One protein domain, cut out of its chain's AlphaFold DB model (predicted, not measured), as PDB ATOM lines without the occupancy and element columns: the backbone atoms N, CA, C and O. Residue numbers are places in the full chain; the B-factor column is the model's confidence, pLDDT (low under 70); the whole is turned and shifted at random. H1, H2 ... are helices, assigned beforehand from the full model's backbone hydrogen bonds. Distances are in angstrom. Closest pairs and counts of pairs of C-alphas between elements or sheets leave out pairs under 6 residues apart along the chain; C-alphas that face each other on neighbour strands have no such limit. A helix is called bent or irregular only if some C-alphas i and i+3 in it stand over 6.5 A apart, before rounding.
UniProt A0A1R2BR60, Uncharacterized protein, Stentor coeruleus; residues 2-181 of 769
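Overview. This is residues 2 to 181 of the 769 residues of an uncharacterized protein of Stentor coeruleus (UniProt A0A1R2BR60). This is a long rod of helices: a bundle of three, H1 to H3, runs along the rod at one end, and a bundle of five, H6 to H10, stands across the rod's length at the other, with H5 bridging them by touching H3 and H6. In the five, H7 and H9 pack side by side, H6 and H8 make a second pair beside them, and H10 closes the far end on H8 and H9; the turn at residues 17 to 23 sticks out at the opposite end. The printed part has 180 residues with ten named helices, H1 to H10 in order along the chain, and no named strand, and the class is all helix. It is only just compact, close to loose, with a radius of gyration of the C-alphas of 18.9 A, and its spans are 65 by 31 by 23 A.

Along the chain. H1 is residues 2 to 17, starting at C-alpha 2 at (35.195, -14.006, 44.763) and 22.1 A long from first to last C-alpha. H2, residues 22 to 43, is the longest helix at 31.0 A. H3 is residues 49 to 58, 14.7 A. H4 is residues 66 to 69, and it is irregular, with C-alphas 66 and 69 lying 7.1 A apart. H5 is residues 73 to 83, 15.3 A, and H6 is residues 88 to 102, 20.7 A. H7, residues 108 to 124, begins at C-alpha 108 at (28.517, -29.573, 25.021) and measures 24.1 A. H8 is residues 128 to 140, 18.5 A, and H9 is residues 147 to 163, 24.2 A. H10, residues 170 to 181, ends at C-alpha 181 at (41.451, -31.280, 5.826); it is only just irregular, with C-alphas 176 and 179 lying 6.8 A apart.

Arrangement. H1, H2 and H3 form an up and down bundle, each running against the one before it. H1 and H2 are a hairpin at a shallow tilt of 21 degrees, H1 touching with residues 8 to 15 alone; their closest C-alphas are those of Ile 15 and Glu 25, 6.4 A. H2 and H3 are also a hairpin, H2 touching with residues 36 to 43 alone, closest at the C-alphas of Tyr 43 and Val 49, 5.0 A. H4 touches no helix but is close to H3, not clearly touching, with the C-alphas of Leu 57 and Lys 68 closest at 7.0 A. H3 touches H5, opposite ways at 24 degrees, a shallow tilt, with the C-alphas of Leu 57 and Leu 73 closest at 6.3 A. H5 touches H6 at a steep tilt of 50 degrees, through residues 88 to 94 of H6 alone; the closest C-alphas are those of Ile 82 and Ala 91, 5.9 A. H6 to H10 form a second up and down bundle. H7 and H9 touch and run the same way at a shallow tilt of 14 degrees, with the C-alphas of Asn 123 and Cys 160 closest at 5.4 A. H6 and H8 touch, closest at the C-alphas of Cys 92 and Ile 134, 6.8 A. H9 and H10 are a hairpin, H9 touching with residues 147 to 154 alone, closest at the C-alphas of Lys 150 and Ile 176, 6.3 A. H2 and H9 are apart. Every O i to N i+4 pair is within hydrogen-bond range in H1, H2, H5, H6, H7, H8 and H9, against 4 of 6 in H3 and 5 of 8 in H10; H4 is too short for such a pair.

Size, cuts and confidence. The C-alphas farthest apart are those of Ser 21 and Lys 167, 64.8 A. The printed part has no cut and no long link. The mean pLDDT of the printed part is 73.2, and 62 residues are under 70, among them residues 65 to 112.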
ATOM      1  N   ASN A   2      35.307 -13.624  43.345       64.50
ATOM      2  CA  ASN A   2      35.195 -14.006  44.763       64.50
ATOM      3  C   ASN A   2      34.046 -13.297  45.494       64.50
ATOM      4  O   ASN A   2      33.250 -13.959  46.139       64.50
ATOM      5  N   THR A   3      33.858 -11.992  45.280       73.06
ATOM      6  CA  THR A   3      32.725 -11.233  45.844       73.06
ATOM      7  C   THR A   3      31.354 -11.749  45.385       73.06
ATOM      8  O   THR A   3      30.403 -11.752  46.160       73.06
ATOM      9  N   LEU A   4      31.246 -12.214  44.134       70.81
ATOM     10  CA  LEU A   4      30.016 -12.783  43.572       70.81
ATOM     11  C   LEU A   4      29.751 -14.187  44.138       70.81
ATOM     12  O   LEU A   4      28.628 -14.480  44.534       70.81
ATOM     13  N   LEU A   5      30.791 -15.023  44.235       70.25
ATOM     14  CA  LEU A   5      30.714 -16.358  44.840       70.25
ATOM     15  C   LEU A   5      30.376 -16.285  46.334       70.25
ATOM     16  O   LEU A   5      29.522 -17.028  46.801       70.25
ATOM     17  N   GLU A   6      30.990 -15.357  47.070       76.94
ATOM     18  CA  GLU A   6      30.653 -15.074  48.467       76.94
ATOM     19  C   GLU A   6      29.218 -14.567  48.616       76.94
ATOM     20  O   GLU A   6      28.545 -14.920  49.581       76.94
ATOM     21  N   GLY A   7      28.738 -13.743  47.679       79.94
ATOM     22  CA  GLY A   7      27.347 -13.294  47.643       79.94
ATOM     23  C   GLY A   7      26.374 -14.460  47.471       79.94
ATOM     24  O   GLY A   7      25.438 -14.593  48.256       79.94
ATOM     25  N   LEU A   8      26.631 -15.342  46.501       73.50
ATOM     26  CA  LEU A   8      25.813 -16.534  46.246       73.50
ATOM     27  C   LEU A   8      25.850 -17.531  47.413       73.50
ATOM     28  O   LEU A   8      24.805 -18.045  47.803       73.50
ATOM     29  N   ASP A   9      27.020 -17.763  48.012       71.50
ATOM     30  CA  ASP A   9      27.181 -18.620  49.194       71.50
ATOM     31  C   ASP A   9      26.452 -18.046  50.422       71.50
ATOM     32  O   ASP A   9      25.767 -18.776  51.138       71.50
ATOM     33  N   LYS A  10      26.520 -16.724  50.642       80.12
ATOM     34  CA  LYS A  10      25.764 -16.044  51.707       80.12
ATOM     35  C   LYS A  10      24.257 -16.161  51.489       80.12
ATOM     36  O   LYS A  10      23.547 -16.477  52.438       80.12
ATOM     37  N   VAL A  11      23.770 -15.957  50.264       76.38
ATOM     38  CA  VAL A  11      22.346 -16.119  49.923       76.38
ATOM     39  C   VAL A  11      21.894 -17.564  50.148       76.38
ATOM     40  O   VAL A  11      20.862 -17.783  50.778       76.38
ATOM     41  N   ALA A  12      22.692 -18.549  49.727       70.12
ATOM     42  CA  ALA A  12      22.387 -19.962  49.927       70.12
ATOM     43  C   ALA A  12      22.328 -20.349  51.416       70.12
ATOM     44  O   ALA A  12      21.397 -21.028  51.851       70.12
ATOM     45  N   LYS A  13      23.276 -19.849  52.220       75.75
ATOM     46  CA  LYS A  13      23.267 -20.017  53.680       75.75
ATOM     47  C   LYS A  13      22.050 -19.359  54.321       75.75
ATOM     48  O   LYS A  13      21.419 -19.978  55.165       75.75
ATOM     49  N   ILE A  14      21.692 -18.140  53.910       77.81
ATOM     50  CA  ILE A  14      20.507 -17.442  54.432       77.81
ATOM     51  C   ILE A  14      19.247 -18.277  54.174       77.81
ATOM     52  O   ILE A  14      18.509 -18.527  55.122       77.81
ATOM     53  N   ILE A  15      19.059 -18.798  52.954       71.81
ATOM     54  CA  ILE A  15      17.928 -19.684  52.615       71.81
ATOM     55  C   ILE A  15      17.901 -20.930  53.512       71.81
ATOM     56  O   ILE A  15      16.838 -21.312  53.989       71.81
ATOM     57  N   GLY A  16      19.058 -21.548  53.773       67.81
ATOM     58  CA  GLY A  16      19.155 -22.731  54.635       67.81
ATOM     59  C   GLY A  16      18.876 -22.473  56.123       67.81
ATOM     60  O   GLY A  16      18.574 -23.417  56.849       67.81
ATOM     61  N   PHE A  17      18.970 -21.221  56.588       66.12
ATOM     62  CA  PHE A  17      18.811 -20.848  58.000       66.12
ATOM     63  C   PHE A  17      17.484 -20.149  58.330       66.12
ATOM     64  O   PHE A  17      17.094 -20.104  59.499       66.12
ATOM     65  N   THR A  18      16.779 -19.574  57.353       57.53
ATOM     66  CA  THR A  18      15.561 -18.803  57.627       57.53
ATOM     67  C   THR A  18      14.317 -19.689  57.728       57.53
ATOM     68  O   THR A  18      13.896 -20.277  56.739       57.53
ATOM     69  N   ASN A  19      13.638 -19.671  58.886       59.84
ATOM     70  CA  ASN A  19      12.241 -20.124  59.065       59.84
ATOM     71  C   ASN A  19      11.236 -19.164  58.379       59.84
ATOM     72  O   ASN A  19      10.237 -18.750  58.969       59.84
ATOM     73  N   SER A  20      11.536 -18.711  57.164       60.75
ATOM     74  CA  SER A  20      10.672 -17.817  56.395       60.75
ATOM     75  C   SER A  20       9.469 -18.569  55.818       60.75
ATOM     76  O   SER A  20       9.502 -19.787  55.659       60.75
ATOM     77  N   SER A  21       8.404 -17.842  55.461       75.88
ATOM     78  CA  SER A  21       7.309 -18.398  54.652       75.88
ATOM     79  C   SER A  21       7.876 -19.095  53.408       75.88
ATOM     80  O   SER A  21       8.743 -18.530  52.736       75.88
ATOM     81  N   LYS A  22       7.360 -20.288  53.075       79.69
ATOM     82  CA  LYS A  22       7.743 -21.060  51.873       79.69
ATOM     83  C   LYS A  22       7.696 -20.223  50.590       79.69
ATOM     84  O   LYS A  22       8.431 -20.487  49.646       79.69
ATOM     85  N   GLU A  23       6.836 -19.211  50.554       76.88
ATOM     86  CA  GLU A  23       6.701 -18.294  49.424       76.88
ATOM     87  C   GLU A  23       7.937 -17.398  49.247       76.88
ATOM     88  O   GLU A  23       8.450 -17.266  48.139       76.88
ATOM     89  N   ILE A  24       8.486 -16.869  50.345       72.06
ATOM     90  CA  ILE A  24       9.723 -16.073  50.335       72.06
ATOM     91  C   ILE A  24      10.916 -16.967  49.985       72.06
ATOM     92  O   ILE A  24      11.743 -16.589  49.160       72.06
ATOM     93  N   GLU A  25      10.974 -18.172  50.554       77.56
ATOM     94  CA  GLU A  25      12.016 -19.156  50.240       77.56
ATOM     95  C   GLU A  25      12.048 -19.477  48.734       77.56
ATOM     96  O   GLU A  25      13.114 -19.480  48.118       77.56
ATOM     97  N   ASN A  26      10.877 -19.669  48.118       81.75
ATOM     98  CA  ASN A  26      10.759 -19.929  46.685       81.75
ATOM     99  C   ASN A  26      11.204 -18.737  45.827       81.75
ATOM    100  O   ASN A  26      11.920 -18.940  44.848       81.75
ATOM    101  N   ILE A  27      10.833 -17.504  46.193       78.81
ATOM    102  CA  ILE A  27      11.270 -16.297  45.470       78.81
ATOM    103  C   ILE A  27      12.797 -16.167  45.524       78.81
ATOM    104  O   ILE A  27      13.430 -15.957  44.488       78.81
ATOM    105  N   ILE A  28      13.404 -16.353  46.702       75.75
ATOM    106  CA  ILE A  28      14.862 -16.259  46.852       75.75
ATOM    107  C   ILE A  28      15.553 -17.379  46.063       75.75
ATOM    108  O   ILE A  28      16.541 -17.102  45.388       75.75
ATOM    109  N   LYS A  29      15.029 -18.615  46.068       80.81
ATOM    110  CA  LYS A  29      15.568 -19.714  45.243       80.81
ATOM    111  C   LYS A  29      15.514 -19.395  43.747       80.81
ATOM    112  O   LYS A  29      16.497 -19.625  43.049       80.81
ATOM    113  N   ILE A  30      14.406 -18.834  43.256       84.38
ATOM    114  CA  ILE A  30      14.256 -18.454  41.842       84.38
ATOM    115  C   ILE A  30      15.293 -17.394  41.452       84.38
ATOM    116  O   ILE A  30      15.987 -17.558  40.448       84.38
ATOM    117  N   GLU A  31      15.435 -16.331  42.245       82.44
ATOM    118  CA  GLU A  31      16.388 -15.253  41.949       82.44
ATOM    119  C   GLU A  31      17.850 -15.693  42.129       82.44
ATOM    120  O   GLU A  31      18.704 -15.362  41.304       82.44
ATOM    121  N   ALA A  32      18.146 -16.515  43.141       79.88
ATOM    122  CA  ALA A  32      19.463 -17.124  43.317       79.88
ATOM    123  C   ALA A  32      19.830 -18.012  42.117       79.88
ATOM    124  O   ALA A  32      20.956 -17.934  41.620       79.88
ATOM    125  N   ASN A  33      18.878 -18.796  41.602       82.06
ATOM    126  CA  ASN A  33      19.092 -19.638  40.430       82.06
ATOM    127  C   ASN A  33      19.291 -18.823  39.140       82.06
ATOM    128  O   ASN A  33      20.149 -19.171  38.327       82.06
ATOM    129  N   LYS A  34      18.569 -17.706  38.958       82.81
ATOM    130  CA  LYS A  34      18.818 -16.773  37.842       82.81
ATOM    131  C   LYS A  34      20.230 -16.196  37.914       82.81
ATOM    132  O   LYS A  34      20.968 -16.288  36.939       82.81
ATOM    133  N   CYS A  35      20.637 -15.681  39.078       80.44
ATOM    134  CA  CYS A  35      21.990 -15.160  39.293       80.44
ATOM    135  C   CYS A  35      23.061 -16.222  39.025       80.44
ATOM    136  O   CYS A  35      24.057 -15.944  38.357       80.44
ATOM    137  N   TYR A  36      22.851 -17.445  39.514       83.25
ATOM    138  CA  TYR A  36      23.734 -18.575  39.254       83.25
ATOM    139  C   TYR A  36      23.818 -18.902  37.757       83.25
ATOM    140  O   TYR A  36      24.923 -19.006  37.233       83.25
ATOM    141  N   THR A  37      22.687 -18.975  37.049       80.25
ATOM    142  CA  THR A  37      22.635 -19.263  35.604       80.25
ATOM    143  C   THR A  37      23.376 -18.196  34.799       80.25
ATOM    144  O   THR A  37      24.278 -18.529  34.034       80.25
ATOM    145  N   SER A  38      23.104 -16.912  35.053       82.75
ATOM    146  CA  SER A  38      23.823 -15.804  34.410       82.75
ATOM    147  C   SER A  38      25.319 -15.820  34.733       82.75
ATOM    148  O   SER A  38      26.143 -15.463  33.894       82.75
ATOM    149  N   THR A  39      25.696 -16.253  35.940       78.06
ATOM    150  CA  THR A  39      27.106 -16.410  36.331       78.06
ATOM    151  C   THR A  39      27.756 -17.568  35.575       78.06
ATOM    152  O   THR A  39      28.862 -17.416  35.061       78.06
ATOM    153  N   VAL A  40      27.080 -18.712  35.452       77.81
ATOM    154  CA  VAL A  40      27.557 -19.844  34.647       77.81
ATOM    155  C   VAL A  40      27.746 -19.419  33.194       77.81
ATOM    156  O   VAL A  40      28.805 -19.684  32.638       77.81
ATOM    157  N   GLU A  41      26.787 -18.715  32.592       78.31
ATOM    158  CA  GLU A  41      26.903 -18.207  31.220       78.31
ATOM    159  C   GLU A  41      28.074 -17.230  31.065       78.31
ATOM    160  O   GLU A  41      28.895 -17.399  30.159       78.31
ATOM    161  N   LEU A  42      28.203 -16.266  31.984       80.75
ATOM    162  CA  LEU A  42      29.271 -15.265  31.976       80.75
ATOM    163  C   LEU A  42      30.664 -15.903  32.044       80.75
ATOM    164  O   LEU A  42      31.574 -15.481  31.330       80.75
ATOM    165  N   TYR A  43      30.831 -16.926  32.886       76.75
ATOM    166  CA  TYR A  43      32.115 -17.597  33.083       76.75
ATOM    167  C   TYR A  43      32.286 -18.865  32.241       76.75
ATOM    168  O   TYR A  43      33.378 -19.428  32.263       76.75
ATOM    169  N   SER A  44      31.287 -19.286  31.455       72.25
ATOM    170  CA  SER A  44      31.280 -20.538  30.668       72.25
ATOM    171  C   SER A  44      32.504 -20.718  29.763       72.25
ATOM    172  O   SER A  44      32.931 -21.838  29.488       72.25
ATOM    173  N   LYS A  45      33.114 -19.607  29.333       68.00
ATOM    174  CA  LYS A  45      34.314 -19.574  28.485       68.00
ATOM    175  C   LYS A  45      35.637 -19.538  29.262       68.00
ATOM    176  O   LYS A  45      36.698 -19.389  28.660       68.00
ATOM    177  N   THR A  46      35.598 -19.647  30.588       71.62
ATOM    178  CA  THR A  46      36.760 -19.530  31.483       71.62
ATOM    179  C   THR A  46      36.826 -20.708  32.453       71.62
ATOM    180  O   THR A  46      35.806 -21.297  32.798       71.62
ATOM    181  N   CYS A  47      38.022 -21.035  32.949       65.50
ATOM    182  CA  CYS A  47      38.191 -22.102  33.946       65.50
ATOM    183  C   CYS A  47      37.546 -21.757  35.298       65.50
ATOM    184  O   CYS A  47      37.194 -22.642  36.072       65.50
ATOM    185  N   GLU A  48      37.332 -20.471  35.569       73.12
ATOM    186  CA  GLU A  48      36.699 -19.977  36.791       73.12
ATOM    187  C   GLU A  48      35.262 -20.519  36.968       73.12
ATOM    188  O   GLU A  48      34.803 -20.643  38.103       73.12
ATOM    189  N   VAL A  49      34.578 -20.958  35.897       75.94
ATOM    190  CA  VAL A  49      33.236 -21.577  35.973       75.94
ATOM    191  C   VAL A  49      33.167 -22.769  36.938       75.94
ATOM    192  O   VAL A  49      32.123 -23.009  37.536       75.94
ATOM    193  N   ILE A  50      34.282 -23.467  37.185       70.56
ATOM    194  CA  ILE A  50      34.355 -24.572  38.157       70.56
ATOM    195  C   ILE A  50      34.027 -24.092  39.570       70.56
ATOM    196  O   ILE A  50      33.291 -24.753  40.303       70.56
ATOM    197  N   LYS A  51      34.534 -22.912  39.946       78.19
ATOM    198  CA  LYS A  51      34.259 -22.302  41.253       78.19
ATOM    199  C   LYS A  51      32.765 -21.986  41.398       78.19
ATOM    200  O   LYS A  51      32.232 -22.058  42.501       78.19
ATOM    201  N   VAL A  52      32.081 -21.712  40.281       79.50
ATOM    202  CA  VAL A  52      30.621 -21.537  40.218       79.50
ATOM    203  C   VAL A  52      29.912 -22.891  40.323       79.50
ATOM    204  O   VAL A  52      29.019 -23.035  41.150       79.50
ATOM    205  N   PHE A  53      30.333 -23.916  39.573       79.75
ATOM    206  CA  PHE A  53      29.752 -25.269  39.639       79.75
ATOM    207  C   PHE A  53      29.877 -25.926  41.014       79.75
ATOM    208  O   PHE A  53      28.994 -26.680  41.415       79.75
ATOM    209  N   ARG A  54      30.907 -25.587  41.792       81.12
ATOM    210  CA  ARG A  54      31.009 -26.011  43.192       81.12
ATOM    211  C   ARG A  54      29.762 -25.648  44.003       81.12
ATOM    212  O   ARG A  54      29.314 -26.451  44.817       81.12
ATOM    213  N   LEU A  55      29.167 -24.477  43.758       78.56
ATOM    214  CA  LEU A  55      27.985 -24.017  44.492       78.56
ATOM    215  C   LEU A  55      26.770 -24.924  44.266       78.56
ATOM    216  O   LEU A  55      26.027 -25.155  45.216       78.56
ATOM    217  N   SER A  56      26.585 -25.493  43.069       78.31
ATOM    218  CA  SER A  56      25.466 -26.416  42.810       78.31
ATOM    219  C   SER A  56      25.666 -27.809  43.399       78.31
ATOM    220  O   SER A  56      24.684 -28.495  43.673       78.31
ATOM    221  N   LEU A  57      26.909 -28.225  43.649       73.44
ATOM    222  CA  LEU A  57      27.178 -29.450  44.405       73.44
ATOM    223  C   LEU A  57      26.982 -29.256  45.911       73.44
ATOM    224  O   LEU A  57      26.492 -30.164  46.578       73.44
ATOM    225  N   VAL A  58      27.346 -28.083  46.439       78.00
ATOM    226  CA  VAL A  58      27.198 -27.757  47.867       78.00
ATOM    227  C   VAL A  58      25.740 -27.450  48.227       78.00
ATOM    228  O   VAL A  58      25.273 -27.876  49.279       78.00
ATOM    229  N   TYR A  59      25.002 -26.764  47.345       80.50
ATOM    230  CA  TYR A  59      23.611 -26.349  47.569       80.50
ATOM    231  C   TYR A  59      22.679 -26.823  46.439       80.50
ATOM    232  O   TYR A  59      22.116 -26.005  45.700       80.50
ATOM    233  N   PRO A  60      22.485 -28.144  46.283       79.31
ATOM    234  CA  PRO A  60      21.762 -28.713  45.146       79.31
ATOM    235  C   PRO A  60      20.277 -28.335  45.088       79.31
ATOM    236  O   PRO A  60      19.694 -28.338  44.008       79.31
ATOM    237  N   ASP A  61      19.674 -28.004  46.230       76.69
ATOM    238  CA  ASP A  61      18.260 -27.623  46.328       76.69
ATOM    239  C   ASP A  61      18.016 -26.139  45.986       76.69
ATOM    240  O   ASP A  61      16.868 -25.706  45.872       76.69
ATOM    241  N   ILE A  62      19.091 -25.352  45.855       76.88
ATOM    242  CA  ILE A  62      19.062 -23.903  45.588       76.88
ATOM    243  C   ILE A  62      19.547 -23.613  44.169       76.88
ATOM    244  O   ILE A  62      18.953 -22.795  43.471       76.88
ATOM    245  N   PHE A  63      20.591 -24.319  43.729       80.56
ATOM    246  CA  PHE A  63      21.122 -24.245  42.370       80.56
ATOM    247  C   PHE A  63      20.920 -25.596  41.675       80.56
ATOM    248  O   PHE A  63      21.880 -26.355  41.499       80.56
ATOM    249  N   PRO A  64      19.670 -25.947  41.326       70.06
ATOM    250  CA  PRO A  64      19.392 -27.181  40.613       70.06
ATOM    251  C   PRO A  64      20.092 -27.117  39.258       70.06
ATOM    252  O   PRO A  64      19.725 -26.319  38.398       70.06
ATOM    253  N   ASN A  65      21.125 -27.939  39.066       62.16
ATOM    254  CA  ASN A  65      21.838 -27.981  37.799       62.16
ATOM    255  C   ASN A  65      22.119 -29.412  37.328       62.16
ATOM    256  O   ASN A  65      22.364 -30.327  38.120       62.16
ATOM    257  N   SER A  66      22.098 -29.571  36.006       54.66
ATOM    258  CA  SER A  66      22.204 -30.820  35.240       54.66
ATOM    259  C   SER A  66      23.569 -31.515  35.328       54.66
ATOM    260  O   SER A  66      23.702 -32.655  34.895       54.66
ATOM    261  N   CYS A  67      24.579 -30.880  35.932       54.22
ATOM    262  CA  CYS A  67      25.932 -31.436  36.067       54.22
ATOM    263  C   CYS A  67      26.096 -32.445  37.218       54.22
ATOM    264  O   CYS A  67      27.186 -32.987  37.397       54.22
ATOM    265  N   LYS A  68      25.039 -32.711  38.000       54.47
ATOM    266  CA  LYS A  68      25.067 -33.626  39.158       54.47
ATOM    267  C   LYS A  68      25.461 -35.065  38.788       54.47
ATOM    268  O   LYS A  68      25.947 -35.797  39.642       54.47
ATOM    269  N   SER A  69      25.256 -35.462  37.530       52.09
ATOM    270  CA  SER A  69      25.677 -36.757  36.982       52.09
ATOM    271  C   SER A  69      27.125 -36.783  36.474       52.09
ATOM    272  O   SER A  69      27.618 -37.858  36.150       52.09
ATOM    273  N   LEU A  70      27.807 -35.635  36.385       53.66
ATOM    274  CA  LEU A  70      29.056 -35.497  35.623       53.66
ATOM    275  C   LEU A  70      30.298 -35.350  36.509       53.66
ATOM    276  O   LEU A  70      31.357 -35.881  36.167       53.66
ATOM    277  N   LEU A  71      30.176 -34.627  37.627       58.72
ATOM    278  CA  LEU A  71      31.290 -34.286  38.516       58.72
ATOM    279  C   LEU A  71      30.882 -34.432  39.982       58.72
ATOM    280  O   LEU A  71      29.837 -33.923  40.393       58.72
ATOM    281  N   ASN A  72      31.723 -35.079  40.787       69.44
ATOM    282  CA  ASN A  72      31.569 -35.080  42.242       69.44
ATOM    283  C   ASN A  72      32.361 -33.927  42.895       69.44
ATOM    284  O   ASN A  72      33.221 -33.302  42.277       69.44
ATOM    285  N   LEU A  73      32.067 -33.632  44.168       63.62
ATOM    286  CA  LEU A  73      32.655 -32.481  44.869       63.62
ATOM    287  C   LEU A  73      34.185 -32.575  44.978       63.62
ATOM    288  O   LEU A  73      34.854 -31.553  44.881       63.62
ATOM    289  N   SER A  74      34.736 -33.788  45.112       66.25
ATOM    290  CA  SER A  74      36.189 -33.986  45.170       66.25
ATOM    291  C   SER A  74      36.874 -33.683  43.839       66.25
ATOM    292  O   SER A  74      37.918 -33.046  43.834       66.25
ATOM    293  N   GLU A  75      36.254 -34.035  42.711       63.47
ATOM    294  CA  GLU A  75      36.769 -33.727  41.371       63.47
ATOM    295  C   GLU A  75      36.749 -32.215  41.105       63.47
ATOM    296  O   GLU A  75      37.703 -31.665  40.562       63.47
ATOM    297  N   ILE A  76      35.697 -31.517  41.547       64.94
ATOM    298  CA  ILE A  76      35.614 -30.051  41.461       64.94
ATOM    299  C   ILE A  76      36.652 -29.376  42.362       64.94
ATOM    300  O   ILE A  76      37.330 -28.454  41.915       64.94
ATOM    301  N   ASP A  77      36.798 -29.821  43.611       63.53
ATOM    302  CA  ASP A  77      37.782 -29.258  44.540       63.53
ATOM    303  C   ASP A  77      39.218 -29.493  44.046       63.53
ATOM    304  O   ASP A  77      40.059 -28.601  44.166       63.53
ATOM    305  N   GLU A  78      39.496 -30.642  43.420       64.19
ATOM    306  CA  GLU A  78      40.772 -30.910  42.751       64.19
ATOM    307  C   GLU A  78      41.001 -29.959  41.574       64.19
ATOM    308  O   GLU A  78      42.056 -29.334  41.502       64.19
ATOM    309  N   LEU A  79      40.009 -29.765  40.701       63.75
ATOM    310  CA  LEU A  79      40.091 -28.816  39.585       63.75
ATOM    311  C   LEU A  79      40.249 -27.355  40.031       63.75
ATOM    312  O   LEU A  79      40.946 -26.580  39.378       63.75
ATOM    313  N   ILE A  80      39.648 -26.968  41.156       64.38
ATOM    314  CA  ILE A  80      39.868 -25.648  41.765       64.38
ATOM    315  C   ILE A  80      41.306 -25.549  42.275       64.38
ATOM    316  O   ILE A  80      41.987 -24.566  41.991       64.38
ATOM    317  N   HIS A  81      41.808 -26.593  42.937       64.06
ATOM    318  CA  HIS A  81      43.204 -26.660  43.376       64.06
ATOM    319  C   HIS A  81      44.210 -26.603  42.217       64.06
ATOM    320  O   HIS A  81      45.325 -26.110  42.393       64.06
ATOM    321  N   ILE A  82      43.811 -27.094  41.042       60.25
ATOM    322  CA  ILE A  82      44.571 -27.049  39.789       60.25
ATOM    323  C   ILE A  82      44.643 -25.621  39.235       60.25
ATOM    324  O   ILE A  82      45.717 -25.188  38.817       60.25
ATOM    325  N   ILE A  83      43.534 -24.872  39.270       59.88
ATOM    326  CA  ILE A  83      43.511 -23.442  38.913       59.88
ATOM    327  C   ILE A  83      44.368 -22.630  39.898       59.88
ATOM    328  O   ILE A  83      45.062 -21.701  39.485       59.88
ATOM    329  N   ASP A  84      44.364 -23.024  41.175       63.75
ATOM    330  CA  ASP A  84      44.997 -22.300  42.283       63.75
ATOM    331  C   ASP A  84      46.435 -22.799  42.640       63.75
ATOM    332  O   ASP A  84      46.967 -22.452  43.694       63.75
ATOM    333  N   ASP A  85      47.120 -23.501  41.716       56.28
ATOM    334  CA  ASP A  85      48.593 -23.438  41.524       56.28
ATOM    335  C   ASP A  85      49.548 -24.469  42.200       56.28
ATOM    336  O   ASP A  85      50.670 -24.094  42.550       56.28
ATOM    337  N   LYS A  86      49.206 -25.765  42.398       56.66
ATOM    338  CA  LYS A  86      50.175 -26.706  43.046       56.66
ATOM    339  C   LYS A  86      50.472 -28.084  42.437       56.66
ATOM    340  O   LYS A  86      51.521 -28.623  42.784       56.66
ATOM    341  N   ASP A  87      49.661 -28.662  41.550       64.44
ATOM    342  CA  ASP A  87      49.962 -30.009  41.016       64.44
ATOM    343  C   ASP A  87      49.424 -30.240  39.593       64.44
ATOM    344  O   ASP A  87      48.297 -30.691  39.381       64.44
ATOM    345  N   ILE A  88      50.251 -29.918  38.593       61.53
ATOM    346  CA  ILE A  88      49.915 -30.060  37.164       61.53
ATOM    347  C   ILE A  88      49.826 -31.536  36.747       61.53
ATOM    348  O   ILE A  88      49.064 -31.880  35.843       61.53
ATOM    349  N   THR A  89      50.564 -32.433  37.404       58.69
ATOM    350  CA  THR A  89      50.545 -33.865  37.075       58.69
ATOM    351  C   THR A  89      49.193 -34.465  37.436       58.69
ATOM    352  O   THR A  89      48.558 -35.105  36.598       58.69
ATOM    353  N   LYS A  90      48.698 -34.160  38.640       62.59
ATOM    354  CA  LYS A  90      47.349 -34.547  39.056       62.59
ATOM    355  C   LYS A  90      46.271 -33.885  38.188       62.59
ATOM    356  O   LYS A  90      45.270 -34.518  37.878       62.59
ATOM    357  N   ALA A  91      46.514 -32.667  37.695       61.09
ATOM    358  CA  ALA A  91      45.631 -32.005  36.731       61.09
ATOM    359  C   ALA A  91      45.464 -32.759  35.417       61.09
ATOM    360  O   ALA A  91      44.350 -32.890  34.911       61.09
ATOM    361  N   CYS A  92      46.573 -33.251  34.866       59.19
ATOM    362  CA  CYS A  92      46.553 -34.033  33.638       59.19
ATOM    363  C   CYS A  92      45.799 -35.357  33.846       59.19
ATOM    364  O   CYS A  92      45.056 -35.776  32.965       59.19
ATOM    365  N   GLU A  93      45.934 -35.972  35.025       65.25
ATOM    366  CA  GLU A  93      45.202 -37.181  35.421       65.25
ATOM    367  C   GLU A  93      43.688 -36.930  35.518       65.25
ATOM    368  O   GLU A  93      42.896 -37.659  34.921       65.25
ATOM    369  N   THR A  94      43.271 -35.862  36.209       64.75
ATOM    370  CA  THR A  94      41.855 -35.491  36.329       64.75
ATOM    371  C   THR A  94      41.268 -35.137  34.964       64.75
ATOM    372  O   THR A  94      40.191 -35.615  34.623       64.75
ATOM    373  N   LEU A  95      41.977 -34.364  34.132       64.81
ATOM    374  CA  LEU A  95      41.519 -34.037  32.776       64.81
ATOM    375  C   LEU A  95      41.404 -35.269  31.881       64.81
ATOM    376  O   LEU A  95      40.451 -35.345  31.110       64.81
ATOM    377  N   ARG A  96      42.317 -36.238  32.014       66.00
ATOM    378  CA  ARG A  96      42.215 -37.536  31.338       66.00
ATOM    379  C   ARG A  96      40.917 -38.246  31.717       66.00
ATOM    380  O   ARG A  96      40.143 -38.585  30.833       66.00
ATOM    381  N   ILE A  97      40.620 -38.363  33.013       65.12
ATOM    382  CA  ILE A  97      39.376 -38.983  33.500       65.12
ATOM    383  C   ILE A  97      38.136 -38.261  32.944       65.12
ATOM    384  O   ILE A  97      37.151 -38.902  32.578       65.12
ATOM    385  N   LEU A  98      38.168 -36.928  32.866       62.25
ATOM    386  CA  LEU A  98      37.056 -36.142  32.319       62.25
ATOM    387  C   LEU A  98      36.877 -36.332  30.815       62.25
ATOM    388  O   LEU A  98      35.744 -36.415  30.345       62.25
ATOM    389  N   CYS A  99      37.976 -36.415  30.071       64.00
ATOM    390  CA  CYS A  99      37.951 -36.709  28.644       64.00
ATOM    391  C   CYS A  99      37.450 -38.138  28.371       64.00
ATOM    392  O   CYS A  99      36.603 -38.320  27.502       64.00
ATOM    393  N   ASP A 100      37.854 -39.120  29.180       64.06
ATOM    394  CA  ASP A 100      37.363 -40.499  29.072       64.06
ATOM    395  C   ASP A 100      35.839 -40.572  29.326       64.06
ATOM    396  O   ASP A 100      35.121 -41.330  28.674       64.06
ATOM    397  N   ARG A 101      35.304 -39.733  30.230       62.06
ATOM    398  CA  ARG A 101      33.851 -39.615  30.473       62.06
ATOM    399  C   ARG A 101      33.102 -38.916  29.335       62.06
ATOM    400  O   ARG A 101      31.961 -39.286  29.056       62.06
ATOM    401  N   LEU A 102      33.725 -37.952  28.655       59.81
ATOM    402  CA  LEU A 102      33.142 -37.282  27.483       59.81
ATOM    403  C   LEU A 102      32.867 -38.253  26.329       59.81
ATOM    404  O   LEU A 102      31.908 -38.049  25.587       59.81
ATOM    405  N   GLY A 103      33.631 -39.345  26.222       55.09
ATOM    406  CA  GLY A 103      33.382 -40.401  25.237       55.09
ATOM    407  C   GLY A 103      32.041 -41.130  25.408       55.09
ATOM    408  O   GLY A 103      31.581 -41.782  24.473       55.09
ATOM    409  N   SER A 104      31.388 -40.992  26.570       53.31
ATOM    410  CA  SER A 104      30.108 -41.645  26.880       53.31
ATOM    411  C   SER A 104      28.870 -40.745  26.755       53.31
ATOM    412  O   SER A 104      27.778 -41.270  26.555       53.31
ATOM    413  N   ASP A 105      29.020 -39.413  26.796       55.62
ATOM    414  CA  ASP A 105      27.898 -38.464  26.787       55.62
ATOM    415  C   ASP A 105      28.235 -37.176  26.012       55.62
ATOM    416  O   ASP A 105      29.174 -36.451  26.342       55.62
ATOM    417  N   LYS A 106      27.418 -36.837  25.000       55.09
ATOM    418  CA  LYS A 106      27.557 -35.628  24.155       55.09
ATOM    419  C   LYS A 106      27.150 -34.339  24.893       55.09
ATOM    420  O   LYS A 106      26.269 -33.606  24.444       55.09
ATOM    421  N   ASN A 107      27.757 -34.047  26.041       64.56
ATOM    422  CA  ASN A 107      27.466 -32.825  26.789       64.56
ATOM    423  C   ASN A 107      28.375 -31.667  26.343       64.56
ATOM    424  O   ASN A 107      29.537 -31.571  26.744       64.56
ATOM    425  N   HIS A 108      27.817 -30.751  25.544       63.72
ATOM    426  CA  HIS A 108      28.517 -29.573  25.021       63.72
ATOM    427  C   HIS A 108      29.164 -28.694  26.107       63.72
ATOM    428  O   HIS A 108      30.196 -28.078  25.847       63.72
ATOM    429  N   LEU A 109      28.602 -28.646  27.322       59.19
ATOM    430  CA  LEU A 109      29.117 -27.811  28.412       59.19
ATOM    431  C   LEU A 109      30.392 -28.404  29.030       59.19
ATOM    432  O   LEU A 109      31.359 -27.679  29.260       59.19
ATOM    433  N   LEU A 110      30.405 -29.722  29.261       65.44
ATOM    434  CA  LEU A 110      31.583 -30.432  29.768       65.44
ATOM    435  C   LEU A 110      32.696 -30.444  28.715       65.44
ATOM    436  O   LEU A 110      33.854 -30.234  29.057       65.44
ATOM    437  N   HIS A 111      32.339 -30.598  27.435       68.75
ATOM    438  CA  HIS A 111      33.289 -30.475  26.333       68.75
ATOM    439  C   HIS A 111      33.929 -29.082  26.323       68.75
ATOM    440  O   HIS A 111      35.145 -28.976  26.466       68.75
ATOM    441  N   ALA A 112      33.119 -28.012  26.267       66.12
ATOM    442  CA  ALA A 112      33.589 -26.622  26.299       66.12
ATOM    443  C   ALA A 112      34.503 -26.342  27.505       66.12
ATOM    444  O   ALA A 112      35.548 -25.699  27.371       66.12
ATOM    445  N   PHE A 113      34.126 -26.861  28.674       70.81
ATOM    446  CA  PHE A 113      34.910 -26.766  29.897       70.81
ATOM    447  C   PHE A 113      36.285 -27.441  29.763       70.81
ATOM    448  O   PHE A 113      37.311 -26.794  29.991       70.81
ATOM    449  N   THR A 114      36.313 -28.704  29.341       70.94
ATOM    450  CA  THR A 114      37.542 -29.482  29.154       70.94
ATOM    451  C   THR A 114      38.475 -28.818  28.138       70.94
ATOM    452  O   THR A 114      39.676 -28.714  28.401       70.94
ATOM    453  N   VAL A 115      37.937 -28.256  27.041       72.75
ATOM    454  CA  VAL A 115      38.724 -27.460  26.073       72.75
ATOM    455  C   VAL A 115      39.410 -26.297  26.775       72.75
ATOM    456  O   VAL A 115      40.618 -26.098  26.647       72.75
ATOM    457  N   ASN A 116      38.636 -25.510  27.525       75.31
ATOM    458  CA  ASN A 116      39.129 -24.294  28.158       75.31
ATOM    459  C   ASN A 116      40.194 -24.610  29.216       75.31
ATOM    460  O   ASN A 116      41.181 -23.881  29.301       75.31
ATOM    461  N   ALA A 117      40.032 -25.706  29.964       74.81
ATOM    462  CA  ALA A 117      41.003 -26.171  30.951       74.81
ATOM    463  C   ALA A 117      42.328 -26.603  30.305       74.81
ATOM    464  O   ALA A 117      43.393 -26.156  30.731       74.81
ATOM    465  N   ILE A 118      42.271 -27.394  29.231       78.94
ATOM    466  CA  ILE A 118      43.462 -27.827  28.483       78.94
ATOM    467  C   ILE A 118      44.193 -26.622  27.878       78.94
ATOM    468  O   ILE A 118      45.404 -26.471  28.050       78.94
ATOM    469  N   VAL A 119      43.455 -25.723  27.220       82.06
ATOM    470  CA  VAL A 119      44.000 -24.488  26.635       82.06
ATOM    471  C   VAL A 119      44.639 -23.606  27.709       82.06
ATOM    472  O   VAL A 119      45.719 -23.053  27.491       82.06
ATOM    473  N   PHE A 120      44.002 -23.472  28.874       81.31
ATOM    474  CA  PHE A 120      44.546 -22.708  29.994       81.31
ATOM    475  C   PHE A 120      45.855 -23.314  30.505       81.31
ATOM    476  O   PHE A 120      46.849 -22.588  30.613       81.31
ATOM    477  N   LEU A 121      45.883 -24.626  30.762       78.00
ATOM    478  CA  LEU A 121      47.082 -25.311  31.247       78.00
ATOM    479  C   LEU A 121      48.246 -25.148  30.272       78.00
ATOM    480  O   LEU A 121      49.328 -24.756  30.702       78.00
ATOM    481  N   LEU A 122      48.026 -25.360  28.972       82.19
ATOM    482  CA  LEU A 122      49.065 -25.190  27.952       82.19
ATOM    483  C   LEU A 122      49.598 -23.751  27.907       82.19
ATOM    484  O   LEU A 122      50.812 -23.532  27.948       82.19
ATOM    485  N   ASN A 123      48.706 -22.759  27.896       81.88
ATOM    486  CA  ASN A 123      49.116 -21.358  27.805       81.88
ATOM    487  C   ASN A 123      49.877 -20.874  29.047       81.88
ATOM    488  O   ASN A 123      50.783 -20.055  28.912       81.88
ATOM    489  N   THR A 124      49.522 -21.354  30.244       75.81
ATOM    490  CA  THR A 124      49.945 -20.700  31.496       75.81
ATOM    491  C   THR A 124      50.845 -21.540  32.397       75.81
ATOM    492  O   THR A 124      51.735 -20.973  33.028       75.81
ATOM    493  N   LYS A 125      50.636 -22.860  32.486       76.56
ATOM    494  CA  LYS A 125      51.218 -23.688  33.559       76.56
ATOM    495  C   LYS A 125      52.081 -24.841  33.067       76.56
ATOM    496  O   LYS A 125      53.106 -25.107  33.682       76.56
ATOM    497  N   ALA A 126      51.690 -25.512  31.986       80.06
ATOM    498  CA  ALA A 126      52.346 -26.724  31.506       80.06
ATOM    499  C   ALA A 126      53.838 -26.480  31.248       80.06
ATOM    500  O   ALA A 126      54.200 -25.459  30.655       80.06
ATOM    501  N   ASP A 127      54.679 -27.420  31.679       82.56
ATOM    502  CA  ASP A 127      56.071 -27.514  31.250       82.56
ATOM    503  C   ASP A 127      56.192 -28.368  29.966       82.56
ATOM    504  O   ASP A 127      55.197 -28.754  29.336       82.56
ATOM    505  N   MET A 128      57.420 -28.655  29.531       81.62
ATOM    506  CA  MET A 128      57.657 -29.453  28.324       81.62
ATOM    507  C   MET A 128      57.116 -30.892  28.443       81.62
ATOM    508  O   MET A 128      56.646 -31.454  27.454       81.62
ATOM    509  N   LEU A 129      57.188 -31.512  29.623       78.44
ATOM    510  CA  LEU A 129      56.700 -32.875  29.837       78.44
ATOM    511  C   LEU A 129      55.172 -32.895  29.890       78.44
ATOM    512  O   LEU A 129      54.558 -33.724  29.216       78.44
ATOM    513  N   HIS A 130      54.554 -31.958  30.615       81.44
ATOM    514  CA  HIS A 130      53.092 -31.862  30.701       81.44
ATOM    515  C   HIS A 130      52.463 -31.537  29.352       81.44
ATOM    516  O   HIS A 130      51.484 -32.171  28.971       81.44
ATOM    517  N   SER A 131      53.036 -30.598  28.593       80.25
ATOM    518  CA  SER A 131      52.521 -30.254  27.260       80.25
ATOM    519  C   SER A 131      52.563 -31.448  26.304       80.25
ATOM    520  O   SER A 131      51.577 -31.694  25.612       80.25
ATOM    521  N   LYS A 132      53.644 -32.242  26.322       78.50
ATOM    522  CA  LYS A 132      53.745 -33.494  25.553       78.50
ATOM    523  C   LYS A 132      52.746 -34.554  26.014       78.50
ATOM    524  O   LYS A 132      52.157 -35.222  25.172       78.50
ATOM    525  N   ALA A 133      52.544 -34.709  27.322       76.81
ATOM    526  CA  ALA A 133      51.583 -35.668  27.866       76.81
ATOM    527  C   ALA A 133      50.143 -35.321  27.461       76.81
ATOM    528  O   ALA A 133      49.431 -36.181  26.942       76.81
ATOM    529  N   ILE A 134      49.753 -34.050  27.616       77.31
ATOM    530  CA  ILE A 134      48.453 -33.527  27.172       77.31
ATOM    531  C   ILE A 134      48.271 -33.791  25.671       77.31
ATOM    532  O   ILE A 134      47.238 -34.303  25.255       77.31
ATOM    533  N   PHE A 135      49.286 -33.507  24.853       80.25
ATOM    534  CA  PHE A 135      49.201 -33.698  23.405       80.25
ATOM    535  C   PHE A 135      49.135 -35.162  22.966       80.25
ATOM    536  O   PHE A 135      48.358 -35.494  22.073       80.25
ATOM    537  N   ASN A 136      49.905 -36.052  23.594       76.31
ATOM    538  CA  ASN A 136      49.838 -37.485  23.304       76.31
ATOM    539  C   ASN A 136      48.461 -38.059  23.637       76.31
ATOM    540  O   ASN A 136      47.923 -38.835  22.851       76.31
ATOM    541  N   TYR A 137      47.869 -37.620  24.750       74.75
ATOM    542  CA  TYR A 137      46.514 -38.010  25.111       74.75
ATOM    543  C   TYR A 137      45.493 -37.545  24.063       74.75
ATOM    544  O   TYR A 137      44.678 -38.338  23.598       74.75
ATOM    545  N   LEU A 138      45.569 -36.282  23.627       75.94
ATOM    546  CA  LEU A 138      44.674 -35.746  22.595       75.94
ATOM    547  C   LEU A 138      44.837 -36.445  21.246       75.94
ATOM    548  O   LEU A 138      43.855 -36.656  20.542       75.94
ATOM    549  N   ARG A 139      46.066 -36.836  20.897       76.88
ATOM    550  CA  ARG A 139      46.366 -37.621  19.695       76.88
ATOM    551  C   ARG A 139      45.662 -38.977  19.724       76.88
ATOM    552  O   ARG A 139      45.086 -39.397  18.723       76.88
ATOM    553  N   GLU A 140      45.705 -39.656  20.865       74.38
ATOM    554  CA  GLU A 140      45.070 -40.965  21.056       74.38
ATOM    555  C   GLU A 140      43.537 -40.880  21.063       74.38
ATOM    556  O   GLU A 140      42.878 -41.865  20.755       74.38
ATOM    557  N   ASN A 141      42.983 -39.690  21.313       71.88
ATOM    558  CA  ASN A 141      41.555 -39.440  21.524       71.88
ATOM    559  C   ASN A 141      40.975 -38.401  20.537       71.88
ATOM    560  O   ASN A 141      39.991 -37.726  20.828       71.88
ATOM    561  N   HIS A 142      41.591 -38.244  19.361       71.50
ATOM    562  CA  HIS A 142      41.294 -37.183  18.382       71.50
ATOM    563  C   HIS A 142      39.847 -37.183  17.848       71.50
ATOM    564  O   HIS A 142      39.374 -36.163  17.341       71.50
ATOM    565  N   GLU A 143      39.155 -38.315  17.954       68.00
ATOM    566  CA  GLU A 143      37.768 -38.529  17.535       68.00
ATOM    567  C   GLU A 143      36.727 -37.813  18.407       68.00
ATOM    568  O   GLU A 143      35.613 -37.561  17.947       68.00
ATOM    569  N   TYR A 144      37.090 -37.425  19.633       65.81
ATOM    570  CA  TYR A 144      36.183 -36.752  20.568       65.81
ATOM    571  C   TYR A 144      36.158 -35.228  20.427       65.81
ATOM    572  O   TYR A 144      35.413 -34.558  21.144       65.81
ATOM    573  N   PHE A 145      36.957 -34.675  19.514       73.44
ATOM    574  CA  PHE A 145      37.189 -33.240  19.419       73.44
ATOM    575  C   PHE A 145      36.723 -32.687  18.075       73.44
ATOM    576  O   PHE A 145      37.108 -33.176  17.010       73.44
ATOM    577  N   ASP A 146      35.905 -31.637  18.131       80.00
ATOM    578  CA  ASP A 146      35.518 -30.882  16.943       80.00
ATOM    579  C   ASP A 146      36.681 -30.032  16.393       80.00
ATOM    580  O   ASP A 146      37.768 -29.926  16.966       80.00
ATOM    581  N   GLU A 147      36.468 -29.448  15.216       80.38
ATOM    582  CA  GLU A 147      37.486 -28.647  14.533       80.38
ATOM    583  C   GLU A 147      37.886 -27.395  15.319       80.38
ATOM    584  O   GLU A 147      39.059 -27.015  15.330       80.38
ATOM    585  N   GLU A 148      36.931 -26.787  16.027       81.75
ATOM    586  CA  GLU A 148      37.188 -25.624  16.874       81.75
ATOM    587  C   GLU A 148      38.107 -25.999  18.049       81.75
ATOM    588  O   GLU A 148      39.062 -25.280  18.354       81.75
ATOM    589  N   PHE A 149      37.875 -27.152  18.682       82.25
ATOM    590  CA  PHE A 149      38.735 -27.697  19.729       82.25
ATOM    591  C   PHE A 149      40.162 -27.888  19.220       82.25
ATOM    592  O   PHE A 149      41.117 -27.405  19.842       82.25
ATOM    593  N   LYS A 150      40.306 -28.593  18.091       82.94
ATOM    594  CA  LYS A 150      41.609 -28.938  17.507       82.94
ATOM    595  C   LYS A 150      42.426 -27.685  17.216       82.94
ATOM    596  O   LYS A 150      43.596 -27.619  17.596       82.94
ATOM    597  N   GLU A 151      41.798 -26.665  16.634       85.75
ATOM    598  CA  GLU A 151      42.434 -25.375  16.363       85.75
ATOM    599  C   GLU A 151      42.868 -24.670  17.658       85.75
ATOM    600  O   GLU A 151      44.017 -24.232  17.788       85.75
ATOM    601  N   ARG A 152      41.979 -24.586  18.657       84.75
ATOM    602  CA  ARG A 152      42.266 -23.884  19.918       84.75
ATOM    603  C   ARG A 152      43.392 -24.536  20.713       84.75
ATOM    604  O   ARG A 152      44.235 -23.820  21.259       84.75
ATOM    605  N   VAL A 153      43.431 -25.866  20.774       84.25
ATOM    606  CA  VAL A 153      44.482 -26.588  21.500       84.25
ATOM    607  C   VAL A 153      45.811 -26.556  20.751       84.25
ATOM    608  O   VAL A 153      46.845 -26.314  21.374       84.25
ATOM    609  N   THR A 154      45.791 -26.689  19.423       86.00
ATOM    610  CA  THR A 154      46.987 -26.531  18.579       86.00
ATOM    611  C   THR A 154      47.615 -25.149  18.767       86.00
ATOM    612  O   THR A 154      48.803 -25.035  19.071       86.00
ATOM    613  N   ASN A 155      46.800 -24.092  18.724       89.62
ATOM    614  CA  ASN A 155      47.255 -22.726  18.986       89.62
ATOM    615  C   ASN A 155      47.826 -22.556  20.406       89.62
ATOM    616  O   ASN A 155      48.842 -21.882  20.589       89.62
ATOM    617  N   ALA A 156      47.202 -23.165  21.420       87.12
ATOM    618  CA  ALA A 156      47.696 -23.116  22.799       87.12
ATOM    619  C   ALA A 156      49.037 -23.849  22.969       87.12
ATOM    620  O   ALA A 156      49.887 -23.424  23.749       87.12
ATOM    621  N   TYR A 157      49.258 -24.927  22.220       87.44
ATOM    622  CA  TYR A 157      50.519 -25.658  22.223       87.44
ATOM    623  C   TYR A 157      51.642 -24.916  21.536       87.44
ATOM    624  O   TYR A 157      52.727 -24.856  22.102       87.44
ATOM    625  N   TYR A 158      51.391 -24.291  20.385       90.12
ATOM    626  CA  TYR A 158      52.394 -23.434  19.756       90.12
ATOM    627  C   TYR A 158      52.817 -22.300  20.692       90.12
ATOM    628  O   TYR A 158      54.013 -22.102  20.904       90.12
ATOM    629  N   LYS A 159      51.857 -21.645  21.358       89.12
ATOM    630  CA  LYS A 159      52.148 -20.641  22.396       89.12
ATOM    631  C   LYS A 159      52.928 -21.220  23.576       89.12
ATOM    632  O   LYS A 159      53.812 -20.559  24.111       89.12
ATOM    633  N   CYS A 160      52.624 -22.450  23.990       87.88
ATOM    634  CA  CYS A 160      53.363 -23.154  25.037       87.88
ATOM    635  C   CYS A 160      54.813 -23.449  24.614       87.88
ATOM    636  O   CYS A 160      55.737 -23.177  25.380       87.88
ATOM    637  N   CYS A 161      55.018 -23.937  23.387       88.62
ATOM    638  CA  CYS A 161      56.331 -24.199  22.793       88.62
ATOM    639  C   CYS A 161      57.169 -22.921  22.708       88.62
ATOM    640  O   CYS A 161      58.325 -22.916  23.126       88.62
ATOM    641  N   GLU A 162      56.563 -21.829  22.232       90.62
ATOM    642  CA  GLU A 162      57.178 -20.502  22.168       90.62
ATOM    643  C   GLU A 162      57.561 -20.003  23.568       90.62
ATOM    644  O   GLU A 162      58.720 -19.667  23.810       90.62
ATOM    645  N   ARG A 163      56.622 -20.049  24.526       93.25
ATOM    646  CA  ARG A 163      56.849 -19.651  25.926       93.25
ATOM    647  C   ARG A 163      57.992 -20.428  26.580       93.25
ATOM    648  O   ARG A 163      58.733 -19.863  27.380       93.25
ATOM    649  N   LEU A 164      58.109 -21.718  26.281       89.00
ATOM    650  CA  LEU A 164      59.106 -22.615  26.867       89.00
ATOM    651  C   LEU A 164      60.374 -22.763  26.012       89.00
ATOM    652  O   LEU A 164      61.269 -23.519  26.388       89.00
ATOM    653  N   ASN A 165      60.462 -22.041  24.892       92.38
ATOM    654  CA  ASN A 165      61.579 -22.057  23.952       92.38
ATOM    655  C   ASN A 165      61.988 -23.475  23.498       92.38
ATOM    656  O   ASN A 165      63.175 -23.815  23.472       92.38
ATOM    657  N   PHE A 166      61.013 -24.321  23.150       90.50
ATOM    658  CA  PHE A 166      61.285 -25.623  22.536       90.50
ATOM    659  C   PHE A 166      60.591 -25.767  21.183       90.50
ATOM    660  O   PHE A 166      59.550 -25.172  20.918       90.50
ATOM    661  N   LYS A 167      61.204 -26.562  20.302       90.38
ATOM    662  CA  LYS A 167      60.698 -26.795  18.948       90.38
ATOM    663  C   LYS A 167      59.388 -27.585  19.006       90.38
ATOM    664  O   LYS A 167      59.360 -28.663  19.601       90.38
ATOM    665  N   SER A 168      58.349 -27.063  18.363       87.50
ATOM    666  CA  SER A 168      57.084 -27.765  18.150       87.50
ATOM    667  C   SER A 168      57.310 -29.097  17.435       87.50
ATOM    668  O   SER A 168      58.139 -29.219  16.527       87.50
ATOM    669  N   ASP A 169      56.563 -30.115  17.852       87.56
ATOM    670  CA  ASP A 169      56.519 -31.393  17.154       87.56
ATOM    671  C   ASP A 169      55.513 -31.298  15.993       87.56
ATOM    672  O   ASP A 169      54.306 -31.477  16.158       87.56
ATOM    673  N   GLU A 170      56.023 -30.938  14.814       87.31
ATOM    674  CA  GLU A 170      55.219 -30.712  13.604       87.31
ATOM    675  C   GLU A 170      54.517 -31.972  13.086       87.31
ATOM    676  O   GLU A 170      53.560 -31.870  12.316       87.31
ATOM    677  N   ASP A 171      54.995 -33.160  13.454       78.88
ATOM    678  CA  ASP A 171      54.322 -34.411  13.106       78.88
ATOM    679  C   ASP A 171      53.131 -34.635  14.046       78.88
ATOM    680  O   ASP A 171      52.049 -35.017  13.601       78.88
ATOM    681  N   LEU A 172      53.289 -34.285  15.326       70.50
ATOM    682  CA  LEU A 172      52.211 -34.296  16.314       70.50
ATOM    683  C   LEU A 172      51.099 -33.291  15.987       70.50
ATOM    684  O   LEU A 172      49.923 -33.646  16.058       70.50
ATOM    685  N   VAL A 173      51.451 -32.068  15.573       81.81
ATOM    686  CA  VAL A 173      50.457 -31.065  15.151       81.81
ATOM    687  C   VAL A 173      49.749 -31.499  13.869       81.81
ATOM    688  O   VAL A 173      48.524 -31.417  13.778       81.81
ATOM    689  N   ARG A 174      50.489 -32.051  12.898       82.00
ATOM    690  CA  ARG A 174      49.882 -32.570  11.666       82.00
ATOM    691  C   ARG A 174      48.867 -33.671  11.936       82.00
ATOM    692  O   ARG A 174      47.862 -33.698  11.245       82.00
ATOM    693  N   ILE A 175      49.061 -34.546  12.920       74.00
ATOM    694  CA  ILE A 175      48.058 -35.580  13.236       74.00
ATOM    695  C   ILE A 175      46.741 -34.952  13.714       74.00
ATOM    696  O   ILE A 175      45.673 -35.402  13.312       74.00
ATOM    697  N   ILE A 176      46.810 -33.872  14.496       73.00
ATOM    698  CA  ILE A 176      45.619 -33.148  14.956       73.00
ATOM    699  C   ILE A 176      44.950 -32.392  13.789       73.00
ATOM    700  O   ILE A 176      43.725 -32.392  13.696       73.00
ATOM    701  N   GLU A 177      45.724 -31.815  12.860       75.19
ATOM    702  CA  GLU A 177      45.202 -31.033  11.720       75.19
ATOM    703  C   GLU A 177      44.816 -31.840  10.457       75.19
ATOM    704  O   GLU A 177      44.056 -31.360   9.611       75.19
ATOM    705  N   VAL A 178      45.395 -33.023  10.220       64.94
ATOM    706  CA  VAL A 178      45.265 -33.739   8.931       64.94
ATOM    707  C   VAL A 178      43.873 -34.351   8.752       64.94
ATOM    708  O   VAL A 178      43.377 -34.400   7.619       64.94
ATOM    709  N   ASP A 179      43.184 -34.706   9.837       55.09
ATOM    710  CA  ASP A 179      41.791 -35.168   9.762       55.09
ATOM    711  C   ASP A 179      40.804 -34.038   9.434       55.09
ATOM    712  O   ASP A 179      39.827 -34.248   8.706       55.09
ATOM    713  N   SER A 180      41.132 -32.802   9.814       53.34
ATOM    714  CA  SER A 180      40.366 -31.592   9.499       53.34
ATOM    715  C   SER A 180      40.262 -31.323   7.998       53.34
ATOM    716  O   SER A 180      39.223 -30.910   7.466       53.34
ATOM    717  N   ARG A 181      41.359 -31.571   7.268       54.59
ATOM    718  CA  ARG A 181      41.451 -31.280   5.826       54.59
ATOM    719  C   ARG A 181      40.830 -32.384   4.965       54.59
ATOM    720  O   ARG A 181      40.356 -32.084   3.867       54.59
TER     721      ARG A 181